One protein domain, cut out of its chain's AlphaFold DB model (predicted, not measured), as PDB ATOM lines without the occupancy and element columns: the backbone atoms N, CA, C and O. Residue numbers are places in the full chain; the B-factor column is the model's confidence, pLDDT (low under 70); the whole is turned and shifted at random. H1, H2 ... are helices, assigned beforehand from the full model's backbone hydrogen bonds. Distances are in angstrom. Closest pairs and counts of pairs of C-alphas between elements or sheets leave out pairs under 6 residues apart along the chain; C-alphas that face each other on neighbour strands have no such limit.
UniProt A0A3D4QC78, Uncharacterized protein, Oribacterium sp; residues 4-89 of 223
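This is residues 4 to 89 of the 223 residues of an uncharacterized protein of Oribacterium sp (UniProt A0A3D4QC78). A long helix, H2, makes one edge of an elongated helical body; H1 folds against the first half of H2 as a hairpin, and H3 and H4 follow one another back along the body, H3 over the last part of H2 and H4 on H1. At the end of the body where H2 begins, a loop leads to the small helix H5, and an unnamed tail, residues 81 to 89, runs back from there, its last residues 86 to 89 pointing away from the helices. The printed part has 86 residues, with five named helices in the order H1, H2, H3, H4, H5 and no named strand; the class is all helix. It is compact, with a radius of gyration of the C-alphas of 13.6 A, and it spans 44 by 28 by 19 A.

H1, residues 4 to 14, and H2, residues 20 to 39, form a helical hairpin with a tight link. They touch, closest at the C-alphas of Leu 14 and Ile 23, 6.3 A apart, and run opposite ways at a shallow tilt of 24 degrees. H2 touches H1 with residues 23 to 31 alone. With residues 34 to 38 alone, H2 touches H3, residues 44 to 51, at a steep tilt of 57 degrees, opposite ways; the closest C-alphas, of Val 38 and Glu 44, are 6.1 A apart. H4, residues 54 to 67, touches H1, closest at the C-alphas of Leu 10 and Pro 54, 4.9 A apart. The two run the same way at a steep tilt of 37 degrees, only just past shallow. H2 and H4 are close but not clearly touching, with the C-alphas of Val 22 and Ala 65 7.6 A apart. H3 and H4 are only just apart, at 8.1 A. H5, residues 77 to 80, touches no helix. In H1, H2, H3 and H4 every O i to N i+4 pair is within hydrogen-bond range; H5 is too short for such a pair, and its one O i to N i+3 pair is not within range.

H1 begins at C-alpha 4, (-53.670, 34.385, -28.521), and is 15.4 A long from first to last C-alpha. H2 is 28.3 A long and ends at C-alpha 39, (-64.492, 29.161, -17.921). H4 measures 19.9 A, and H5 ends at C-alpha 80, (-28.041, 29.786, -30.634).

The two C-alphas farthest apart, those of Gly 41 and Ile 79, are 44.8 A apart. The printed part has no cut and no long link; the link from H4 to H5, nine residues, is short. The mean pLDDT of the printed part is 86.6, and residues 78 to 83 and 86 to 88 are under 70.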
ATOM      1  N   GLU A   4     -54.387  34.691 -27.282       87.06
ATOM      2  CA  GLU A   4     -53.670  34.385 -28.521       87.06
ATOM      3  C   GLU A   4     -52.390  35.216 -28.639       87.06
ATOM      4  O   GLU A   4     -51.327  34.664 -28.906       87.06
ATOM      5  N   GLN A   5     -52.473  36.518 -28.358       85.06
ATOM      6  CA  GLN A   5     -51.320  37.419 -28.325       85.06
ATOM      7  C   GLN A   5     -50.324  37.010 -27.242       85.06
ATOM      8  O   GLN A   5     -49.135  36.941 -27.517       85.06
ATOM      9  N   PHE A   6     -50.799  36.689 -26.034       91.81
ATOM     10  CA  PHE A   6     -49.928  36.266 -24.936       91.81
ATOM     11  C   PHE A   6     -49.128  35.007 -25.291       91.81
ATOM     12  O   PHE A   6     -47.913  34.973 -25.112       91.81
ATOM     13  N   LEU A   7     -49.801  33.971 -25.804       90.81
ATOM     14  CA  LEU A   7     -49.153  32.707 -26.156       90.81
ATOM     15  C   LEU A   7     -48.224  32.863 -27.360       90.81
ATOM     16  O   LEU A   7     -47.172  32.229 -27.400       90.81
ATOM     17  N   HIS A   8     -48.589  33.713 -28.318       88.38
ATOM     18  CA  HIS A   8     -47.718  34.059 -29.434       88.38
ATOM     19  C   HIS A   8     -46.445  34.757 -28.944       88.38
ATOM     20  O   HIS A   8     -45.348  34.278 -29.221       88.38
ATOM     21  N   ASP A   9     -46.590  35.820 -28.147       87.38
ATOM     22  CA  ASP A   9     -45.479  36.590 -27.582       87.38
ATOM     23  C   ASP A   9     -44.558  35.685 -26.734       87.38
ATOM     24  O   ASP A   9     -43.335  35.764 -26.846       87.38
ATOM     25  N   LEU A  10     -45.131  34.762 -25.952       91.88
ATOM     26  CA  LEU A  10     -44.385  33.757 -25.190       91.88
ATOM     27  C   LEU A  10     -43.635  32.774 -26.104       91.88
ATOM     28  O   LEU A  10     -42.471  32.472 -25.864       91.88
ATOM     29  N   THR A  11     -44.276  32.292 -27.172       89.56
ATOM     30  CA  THR A  11     -43.653  31.367 -28.136       89.56
ATOM     31  C   THR A  11     -42.444  32.007 -28.804       89.56
ATOM     32  O   THR A  11     -41.389  31.387 -28.895       89.56
ATOM     33  N   VAL A  12     -42.587  33.257 -29.248       85.31
ATOM     34  CA  VAL A  12     -41.520  34.015 -29.910       85.31
ATOM     35  C   VAL A  12     -40.293  34.143 -29.007       85.31
ATOM     36  O   VAL A  12     -39.174  33.998 -29.481       85.31
ATOM     37  N   GLN A  13     -40.496  34.354 -27.707       86.38
ATOM     38  CA  GLN A  13     -39.401  34.509 -26.743       86.38
ATOM     39  C   GLN A  13     -38.750  33.193 -26.338       86.38
ATOM     40  O   GLN A  13     -37.589  33.185 -25.950       86.38
ATOM     41  N   LEU A  14     -39.488  32.088 -26.376       89.75
ATOM     42  CA  LEU A  14     -38.924  30.769 -26.102       89.75
ATOM     43  C   LEU A  14     -38.200  30.193 -27.324       89.75
ATOM     44  O   LEU A  14     -37.310  29.354 -27.176       89.75
ATOM     45  N   ASN A  15     -38.551  30.657 -28.524       85.19
ATOM     46  CA  ASN A  15     -37.887  30.255 -29.754       85.19
ATOM     47  C   ASN A  15     -36.393  30.602 -29.701       85.19
ATOM     48  O   ASN A  15     -36.005  31.643 -29.176       85.19
ATOM     49  N   LEU A  16     -35.563  29.696 -30.221       80.75
ATOM     50  CA  LEU A  16     -34.097  29.742 -30.166       80.75
ATOM     51  C   LEU A  16     -33.495  29.745 -28.750       80.75
ATOM     52  O   LEU A  16     -32.275  29.763 -28.629       80.75
ATOM     53  N   ASN A  17     -34.307  29.682 -27.688       86.00
ATOM     54  CA  ASN A  17     -33.842  29.745 -26.304       86.00
ATOM     55  C   ASN A  17     -34.060  28.454 -25.506       86.00
ATOM     56  O   ASN A  17     -33.335  28.199 -24.550       86.00
ATOM     57  N   VAL A  18     -35.026  27.627 -25.899       89.12
ATOM     58  CA  VAL A  18     -35.279  26.299 -25.320       89.12
ATOM     59  C   VAL A  18     -35.645  25.308 -26.425       89.12
ATOM     60  O   VAL A  18     -35.935  25.706 -27.554       89.12
ATOM     61  N   SER A  19     -35.635  24.008 -26.125       89.38
ATOM     62  CA  SER A  19     -36.059  22.993 -27.094       89.38
ATOM     63  C   SER A  19     -37.552  23.067 -27.433       89.38
ATOM     64  O   SER A  19     -38.383  23.434 -26.603       89.38
ATOM     65  N   ASP A  20     -37.911  22.620 -28.642       87.00
ATOM     66  CA  ASP A  20     -39.305  22.532 -29.109       87.00
ATOM     67  C   ASP A  20     -40.212  21.728 -28.162       87.00
ATOM     68  O   ASP A  20     -41.421  21.959 -28.104       87.00
ATOM     69  N   GLU A  21     -39.650  20.770 -27.419       89.44
ATOM     70  CA  GLU A  21     -40.383  20.032 -26.389       89.44
ATOM     71  C   GLU A  21     -40.861  20.970 -25.281       89.44
ATOM     72  O   GLU A  21     -42.057  21.025 -24.992       89.44
ATOM     73  N   VAL A  22     -39.937  21.764 -24.734       91.31
ATOM     74  CA  VAL A  22     -40.223  22.740 -23.680       91.31
ATOM     75  C   VAL A  22     -41.208  23.789 -24.191       91.31
ATOM     76  O   VAL A  22     -42.181  24.086 -23.502       91.31
ATOM     77  N   ILE A  23     -41.034  24.304 -25.413       91.00
ATOM     78  CA  ILE A  23     -41.980  25.271 -25.997       91.00
ATOM     79  C   ILE A  23     -43.395  24.683 -26.015       91.00
ATOM     80  O   ILE A  23     -44.332  25.303 -25.509       91.00
ATOM     81  N   ARG A  24     -43.569  23.472 -26.555       90.38
ATOM     82  CA  ARG A  24     -44.892  22.836 -26.649       90.38
ATOM     83  C   ARG A  24     -45.525  22.612 -25.282       90.38
ATOM     84  O   ARG A  24     -46.715  22.886 -25.128       90.38
ATOM     85  N   GLU A  25     -44.750  22.143 -24.308       93.19
ATOM     86  CA  GLU A  25     -45.228  21.925 -22.943       93.19
ATOM     87  C   GLU A  25     -45.718  23.233 -22.310       93.19
ATOM     88  O   GLU A  25     -46.844  23.298 -21.808       93.19
ATOM     89  N   GLN A  26     -44.915  24.295 -22.395       95.44
ATOM     90  CA  GLN A  26     -45.244  25.586 -21.796       95.44
ATOM     91  C   GLN A  26     -46.480  26.205 -22.455       95.44
ATOM     92  O   GLN A  26     -47.422  26.597 -21.761       95.44
ATOM     93  N   ILE A  27     -46.550  26.229 -23.788       94.88
ATOM     94  CA  ILE A  27     -47.709  26.780 -24.501       94.88
ATOM     95  C   ILE A  27     -48.986  25.987 -24.193       94.88
ATOM     96  O   ILE A  27     -50.039  26.588 -23.956       94.88
ATOM     97  N   ALA A  28     -48.910  24.654 -24.131       91.94
ATOM     98  CA  ALA A  28     -50.050  23.820 -23.759       91.94
ATOM     99  C   ALA A  28     -50.521  24.100 -22.322       91.94
ATOM    100  O   ALA A  28     -51.727  24.250 -22.088       91.94
ATOM    101  N   TYR A  29     -49.584  24.224 -21.378       94.50
ATOM    102  CA  TYR A  29     -49.872  24.530 -19.979       94.50
ATOM    103  C   TYR A  29     -50.607  25.868 -19.828       94.50
ATOM    104  O   TYR A  29     -51.718  25.903 -19.289       94.50
ATOM    105  N   TYR A  30     -50.046  26.960 -20.359       94.69
ATOM    106  CA  TYR A  30     -50.650  28.290 -20.230       94.69
ATOM    107  C   TYR A  30     -51.972  28.405 -20.993       94.69
ATOM    108  O   TYR A  30     -52.924  28.992 -20.480       94.69
ATOM    109  N   SER A  31     -52.092  27.787 -22.173       94.56
ATOM    110  CA  SER A  31     -53.352  27.748 -22.926       94.56
ATOM    111  C   SER A  31     -54.478  27.079 -22.131       94.56
ATOM    112  O   SER A  31     -55.583  27.626 -22.015       94.56
ATOM    113  N   SER A  32     -54.190  25.921 -21.526       93.38
ATOM    114  CA  SER A  32     -55.141  25.197 -20.680       93.38
ATOM    115  C   SER A  32     -55.497  25.988 -19.421       93.38
ATOM    116  O   SER A  32     -56.674  26.072 -19.065       93.38
ATOM    117  N   TYR A  33     -54.507  26.596 -18.764       95.25
ATOM    118  CA  TYR A  33     -54.717  27.416 -17.572       95.25
ATOM    119  C   TYR A  33     -55.629  28.613 -17.860       95.25
ATOM    120  O   TYR A  33     -56.669  28.757 -17.215       95.25
ATOM    121  N   ILE A  34     -55.306  29.416 -18.882       91.31
ATOM    122  CA  ILE A  34     -56.090  30.604 -19.248       91.31
ATOM    123  C   ILE A  34     -57.516  30.199 -19.627       91.31
ATOM    124  O   ILE A  34     -58.482  30.768 -19.124       91.31
ATOM    125  N   THR A  35     -57.672  29.156 -20.446       92.50
ATOM    126  CA  THR A  35     -58.998  28.639 -20.820       92.50
ATOM    127  C   THR A  35     -59.785  28.164 -19.595       92.50
ATOM    128  O   THR A  35     -60.995  28.387 -19.499       92.50
ATOM    129  N   GLY A  36     -59.118  27.516 -18.640       93.75
ATOM    130  CA  GLY A  36     -59.712  27.068 -17.385       93.75
ATOM    131  C   GLY A  36     -60.217  28.223 -16.521       93.75
ATOM    132  O   GLY A  36     -61.341  28.157 -16.024       93.75
ATOM    133  N   GLU A  37     -59.430  29.286 -16.376       93.06
ATOM    134  CA  GLU A  37     -59.801  30.477 -15.604       93.06
ATOM    135  C   GLU A  37     -60.933  31.271 -16.266       93.06
ATOM    136  O   GLU A  37     -61.885  31.680 -15.596       93.06
ATOM    137  N   VAL A  38     -60.914  31.401 -17.593       91.94
ATOM    138  CA  VAL A  38     -61.991  32.065 -18.345       91.94
ATOM    139  C   VAL A  38     -63.317  31.320 -18.192       91.94
ATOM    140  O   VAL A  38     -64.367  31.932 -17.994       91.94
ATOM    141  N   ARG A  39     -63.292  29.981 -18.177       92.69
ATOM    142  CA  ARG A  39     -64.492  29.161 -17.921       92.69
ATOM    143  C   ARG A  39     -65.079  29.354 -16.523       92.69
ATOM    144  O   ARG A  39     -66.257  29.060 -16.331       92.69
ATOM    145  N   LYS A  40     -64.294  29.845 -15.559       94.25
ATOM    146  CA  LYS A  40     -64.766  30.207 -14.213       94.25
ATOM    147  C   LYS A  40     -65.411  31.599 -14.165       94.25
ATOM    148  O   LYS A  40     -65.898  31.994 -13.110       94.25
ATOM    149  N   GLY A  41     -65.451  32.318 -15.288       92.62
ATOM    150  CA  GLY A  41     -66.066  33.640 -15.414       92.62
ATOM    151  C   GLY A  41     -65.089  34.809 -15.291       92.62
ATOM    152  O   GLY A  41     -65.541  35.951 -15.246       92.62
ATOM    153  N   ARG A  42     -63.776  34.548 -15.240       92.25
ATOM    154  CA  ARG A  42     -62.746  35.598 -15.272       92.25
ATOM    155  C   ARG A  42     -62.514  36.077 -16.704       92.25
ATOM    156  O   ARG A  42     -62.754  35.339 -17.659       92.25
ATOM    157  N   SER A  43     -62.049  37.313 -16.867       93.25
ATOM    158  CA  SER A  43     -61.680  37.823 -18.193       93.25
ATOM    159  C   SER A  43     -60.269  37.371 -18.585       93.25
ATOM    160  O   SER A  43     -59.404  37.248 -17.722       93.25
ATOM    161  N   GLU A  44     -60.006  37.159 -19.882       89.25
ATOM    162  CA  GLU A  44     -58.655  36.805 -20.358       89.25
ATOM    163  C   GLU A  44     -57.602  37.825 -19.913       89.25
ATOM    164  O   GLU A  44     -56.529  37.444 -19.459       89.25
ATOM    165  N   ALA A  45     -57.929  39.117 -20.002       91.12
ATOM    166  CA  ALA A  45     -57.016  40.196 -19.644       91.12
ATOM    167  C   ALA A  45     -56.611  40.154 -18.163       91.12
ATOM    168  O   ALA A  45     -55.436  40.312 -17.860       91.12
ATOM    169  N   GLU A  46     -57.563  39.894 -17.265       92.00
ATOM    170  CA  GLU A  46     -57.312  39.779 -15.824       92.00
ATOM    171  C   GLU A  46     -56.418  38.576 -15.500       92.00
ATOM    172  O   GLU A  46     -55.479  38.683 -14.717       92.00
ATOM    173  N   VAL A  47     -56.685  37.429 -16.131       92.75
ATOM    174  CA  VAL A  47     -55.881  36.215 -15.936       92.75
ATOM    175  C   VAL A  47     -54.454  36.430 -16.434       92.75
ATOM    176  O   VAL A  47     -53.500  36.018 -15.784       92.75
ATOM    177  N   ILE A  48     -54.296  37.095 -17.577       91.81
ATOM    178  CA  ILE A  48     -52.984  37.418 -18.146       91.81
ATOM    179  C   ILE A  48     -52.237  38.434 -17.276       91.81
ATOM    180  O   ILE A  48     -51.036  38.291 -17.080       91.81
ATOM    181  N   GLU A  49     -52.923  39.438 -16.729       90.00
ATOM    182  CA  GLU A  49     -52.317  40.413 -15.817       90.00
ATOM    183  C   GLU A  49     -51.764  39.739 -14.553       90.00
ATOM    184  O   GLU A  49     -50.673  40.085 -14.102       90.00
ATOM    185  N   GLU A  50     -52.463  38.727 -14.031       89.81
ATOM    186  CA  GLU A  50     -51.996  37.916 -12.901       89.81
ATOM    187  C   GLU A  50     -50.791  37.033 -13.259       89.81
ATOM    188  O   GLU A  50     -49.868  36.895 -12.457       89.81
ATOM    189  N   LEU A  51     -50.782  36.451 -14.462       91.12
ATOM    190  CA  LEU A  51     -49.648  35.667 -14.967       91.12
ATOM    191  C   LEU A  51     -48.402  36.532 -15.215       91.12
ATOM    192  O   LEU A  51     -47.280  36.035 -15.117       91.12
ATOM    193  N   GLY A  52     -48.594  37.814 -15.515       89.81
ATOM    194  CA  GLY A  52     -47.529  38.769 -15.791       89.81
ATOM    195  C   GLY A  52     -47.165  38.867 -17.272       89.81
ATOM    196  O   GLY A  52     -47.886  38.413 -18.164       89.81
ATOM    197  N   SER A  53     -46.038  39.526 -17.556       90.06
ATOM    198  CA  SER A  53     -45.599  39.723 -18.937       90.06
ATOM    199  C   SER A  53     -45.043  38.420 -19.531       90.06
ATOM    200  O   SER A  53     -44.330  37.688 -18.835       90.06
ATOM    201  N   PRO A  54     -45.284  38.149 -20.829       90.62
ATOM    202  CA  PRO A  54     -44.675  37.015 -21.516       90.62
ATOM    203  C   PRO A  54     -43.151  36.995 -21.342       90.62
ATOM    204  O   PRO A  54     -42.601  35.947 -21.025       90.62
ATOM    205  N   ARG A  55     -42.502  38.174 -21.420       87.44
ATOM    206  CA  ARG A  55     -41.038  38.351 -21.297       87.44
ATOM    207  C   ARG A  55     -40.481  37.778 -19.996       87.44
ATOM    208  O   ARG A  55     -39.511  37.023 -20.011       87.44
ATOM    209  N   LEU A  56     -41.110  38.101 -18.867       90.19
ATOM    210  CA  LEU A  56     -40.657  37.629 -17.556       90.19
ATOM    211  C   LEU A  56     -40.864  36.122 -17.382       90.19
ATOM    212  O   LEU A  56     -40.016  35.438 -16.800       90.19
ATOM    213  N   LEU A  57     -41.972  35.598 -17.908       92.12
ATOM    214  CA  LEU A  57     -42.239  34.164 -17.886       92.12
ATOM    215  C   LEU A  57     -41.251  33.403 -18.763       92.12
ATOM    216  O   LEU A  57     -40.678  32.423 -18.294       92.12
ATOM    217  N   ALA A  58     -40.993  33.874 -19.984       93.12
ATOM    218  CA  ALA A  58     -40.010  33.276 -20.877       93.12
ATOM    219  C   ALA A  58     -38.631  33.220 -20.220       93.12
ATOM    220  O   ALA A  58     -38.025  32.154 -20.188       93.12
ATOM    221  N   LYS A  59     -38.185  34.322 -19.604       90.81
ATOM    222  CA  LYS A  59     -36.919  34.363 -18.865       90.81
ATOM    223  C   LYS A  59     -36.849  33.278 -17.787       90.81
ATOM    224  O   LYS A  59     -35.893  32.513 -17.743       90.81
ATOM    225  N   THR A  60     -37.892  33.167 -16.968       93.56
ATOM    226  CA  THR A  60     -37.959  32.164 -15.892       93.56
ATOM    227  C   THR A  60     -37.944  30.734 -16.444       93.56
ATOM    228  O   THR A  60     -37.283  29.854 -15.893       93.56
ATOM    229  N   ILE A  61     -38.665  30.488 -17.541       93.38
ATOM    230  CA  ILE A  61     -38.710  29.185 -18.216       93.38
ATOM    231  C   ILE A  61     -37.333  28.822 -18.772       93.38
ATOM    232  O   ILE A  61     -36.909  27.687 -18.591       93.38
ATOM    233  N   ILE A  62     -36.633  29.765 -19.403       91.56
ATOM    234  CA  ILE A  62     -35.291  29.560 -19.963       91.56
ATOM    235  C   ILE A  62     -34.294  29.238 -18.849       91.56
ATOM    236  O   ILE A  62     -33.623  28.214 -18.930       91.56
ATOM    237  N   GLU A  63     -34.269  30.032 -17.774       90.81
ATOM    238  CA  GLU A  63     -33.414  29.783 -16.600       90.81
ATOM    239  C   GLU A  63     -33.688  28.394 -15.991       90.81
ATOM    240  O   GLU A  63     -32.775  27.665 -15.598       90.81
ATOM    241  N   THR A  64     -34.960  27.987 -15.943       94.25
ATOM    242  CA  THR A  64     -35.350  26.666 -15.429       94.25
ATOM    243  C   THR A  64     -34.959  25.541 -16.390       94.25
ATOM    244  O   THR A  64     -34.510  24.487 -15.943       94.25
ATOM    245  N   ALA A  65     -35.115  25.743 -17.699       92.31
ATOM    246  CA  ALA A  65     -34.757  24.776 -18.732       92.31
ATOM    247  C   ALA A  65     -33.240  24.559 -18.793       92.31
ATOM    248  O   ALA A  65     -32.785  23.417 -18.868       92.31
ATOM    249  N   GLU A  66     -32.454  25.630 -18.671       87.75
ATOM    250  CA  GLU A  66     -30.998  25.574 -18.549       87.75
ATOM    251  C   GLU A  66     -30.596  24.713 -17.346       87.75
ATOM    252  O   GLU A  66     -29.902  23.705 -17.508       87.75
ATOM    253  N   ALA A  67     -31.134  25.023 -16.160       90.19
ATOM    254  CA  ALA A  67     -30.882  24.264 -14.935       90.19
ATOM    255  C   ALA A  67     -31.333  22.793 -15.023       90.19
ATOM    256  O   ALA A  67     -30.742  21.920 -14.382       90.19
ATOM    257  N   ALA A  68     -32.367  22.505 -15.817       89.62
ATOM    258  CA  ALA A  68     -32.861  21.157 -16.082       89.62
ATOM    259  C   ALA A  68     -32.017  20.379 -17.111       89.62
ATOM    260  O   ALA A  68     -32.251  19.185 -17.306       89.62
ATOM    261  N   GLY A  69     -31.025  21.013 -17.741       89.00
ATOM    262  CA  GLY A  69     -30.165  20.377 -18.737       89.00
ATOM    263  C   GLY A  69     -30.736  20.393 -20.158       89.00
ATOM    264  O   GLY A  69     -30.359  19.537 -20.960       89.00
ATOM    265  N   ASP A  70     -31.645  21.320 -20.485       89.81
ATOM    266  CA  ASP A  70     -32.172  21.462 -21.844       89.81
ATOM    267  C   ASP A  70     -31.033  21.762 -22.839       89.81
ATOM    268  O   ASP A  70     -30.247  22.690 -22.621       89.81
ATOM    269  N   PRO A  71     -30.903  20.988 -23.930       83.50
ATOM    270  CA  PRO A  71     -29.746  21.069 -24.816       83.50
ATOM    271  C   PRO A  71     -29.690  22.355 -25.642       83.50
ATOM    272  O   PRO A  71     -28.637  22.632 -26.208       83.50
ATOM    273  N   VAL A  72     -30.791  23.100 -25.766       84.25
ATOM    274  CA  VAL A  72     -30.819  24.397 -26.456       84.25
ATOM    275  C   VAL A  72     -30.497  25.502 -25.459       84.25
ATOM    276  O   VAL A  72     -29.621  26.312 -25.731       84.25
ATOM    277  N   ALA A  73     -31.116  25.481 -24.278       85.69
ATOM    278  CA  ALA A  73     -30.865  26.485 -23.246       85.69
ATOM    279  C   ALA A  73     -29.404  26.492 -22.754       85.69
ATOM    280  O   ALA A  73     -28.856  27.557 -22.496       85.69
ATOM    281  N   ASN A  74     -28.756  25.320 -22.691       82.38
ATOM    282  CA  ASN A  74     -27.355  25.165 -22.269       82.38
ATOM    283  C   ASN A  74     -26.312  25.524 -23.348       82.38
ATOM    284  O   ASN A  74     -25.114  25.361 -23.112       82.38
ATOM    285  N   GLN A  75     -26.726  25.935 -24.550       79.75
ATOM    286  CA  GLN A  75     -25.788  26.399 -25.575       79.75
ATOM    287  C   GLN A  75     -25.398  27.854 -25.335       79.75
ATOM    288  O   GLN A  75     -26.242  28.666 -24.955       79.75
ATOM    289  N   ASP A  76     -24.136  28.168 -25.645       73.25
ATOM    290  CA  ASP A  76     -23.611  29.531 -25.627       73.25
ATOM    291  C   ASP A  76     -24.547  30.469 -26.412       73.25
ATOM    292  O   ASP A  76     -24.903  30.185 -27.562       73.25
ATOM    293  N   ASP A  77     -24.930  31.592 -25.798       71.25
ATOM    294  CA  ASP A  77     -25.906  32.543 -26.357       71.25
ATOM    295  C   ASP A  77     -25.515  33.033 -27.763       71.25
ATOM    296  O   ASP A  77     -26.365  33.210 -28.639       71.25
ATOM    297  N   GLU A  78     -24.207  33.174 -28.003       64.00
ATOM    298  CA  GLU A  78     -23.627  33.582 -29.287       64.00
ATOM    299  C   GLU A  78     -23.863  32.548 -30.404       64.00
ATOM    300  O   GLU A  78     -23.927  32.908 -31.579       64.00
ATOM    301  N   ILE A  79     -24.031  31.268 -30.057       60.47
ATOM    302  CA  ILE A  79     -24.218  30.174 -31.018       60.47
ATOM    303  C   ILE A  79     -25.695  29.961 -31.357       60.47
ATOM    304  O   ILE A  79     -26.011  29.730 -32.527       60.47
ATOM    305  N   ARG A  80     -26.607  30.034 -30.378       69.50
ATOM    306  CA  ARG A  80     -28.041  29.786 -30.634       69.50
ATOM    307  C   ARG A  80     -28.799  30.998 -31.171       69.50
ATOM    308  O   ARG A  80     -29.812  30.812 -31.836       69.50
ATOM    309  N   GLY A  81     -28.292  32.212 -30.944       65.38
ATOM    310  CA  GLY A  81     -28.976  33.444 -31.329       65.38
ATOM    311  C   GLY A  81     -30.199  33.670 -30.445       65.38
ATOM    312  O   GLY A  81     -31.304  33.251 -30.769       65.38
ATOM    313  N   THR A  82     -29.992  34.318 -29.305       69.56
ATOM    314  CA  THR A  82     -31.041  34.539 -28.307       69.56
ATOM    315  C   THR A  82     -31.778  35.846 -28.548       69.56
ATOM    316  O   THR A  82     -31.170  36.852 -28.911       69.56
ATOM    317  N   VAL A  83     -33.078  35.869 -28.272       68.06
ATOM    318  CA  VAL A  83     -33.812  37.137 -28.147       68.06
ATOM    319  C   VAL A  83     -33.393  37.815 -26.845       68.06
ATOM    320  O   VAL A  83     -33.421  37.179 -25.793       68.06
ATOM    321  N   ASP A  84     -33.016  39.091 -26.914       70.06
ATOM    322  CA  ASP A  84     -32.714  39.888 -25.728       70.06
ATOM    323  C   ASP A  84     -33.990  40.112 -24.897       70.06
ATOM    324  O   ASP A  84     -34.943  40.763 -25.334       70.06
ATOM    325  N   LEU A  85     -34.008  39.535 -23.694       71.38
ATOM    326  CA  LEU A  85     -35.126  39.588 -22.753       71.38
ATOM    327  C   LEU A  85     -34.985  40.728 -21.735       71.38
ATOM    328  O   LEU A  85     -35.762  40.776 -20.773       71.38
ATOM    329  N   GLU A  86     -34.002  41.620 -21.894       69.88
ATOM    330  CA  GLU A  86     -33.842  42.762 -21.002       69.88
ATOM    331  C   GLU A  86     -35.098  43.660 -20.992       69.88
ATOM    332  O   GLU A  86     -35.772  43.829 -22.013       69.88
ATOM    333  N   PRO A  87     -35.460  44.244 -19.830       59.69
ATOM    334  CA  PRO A  87     -36.677  45.049 -19.697       59.69
ATOM    335  C   PRO A  87     -36.751  46.247 -20.650       59.69
ATOM    336  O   PRO A  87     -37.851  46.643 -21.032       59.69
ATOM    337  N   ASP A  88     -35.592  46.789 -21.033       66.19
ATOM    338  CA  ASP A  88     -35.466  48.000 -21.845       66.19
ATOM    339  C   ASP A  88     -35.179  47.692 -23.332       66.19
ATOM    340  O   ASP A  88     -34.979  48.623 -24.114       66.19
ATOM    341  N   SER A  89     -35.160  46.413 -23.742       70.12
ATOM    342  CA  SER A  89     -34.868  46.024 -25.126       70.12
ATOM    343  C   SER A  89     -36.072  46.251 -26.058       70.12
ATOM    344  O   SER A  89     -37.218  45.875 -25.762       70.12
TER     345      SER A  89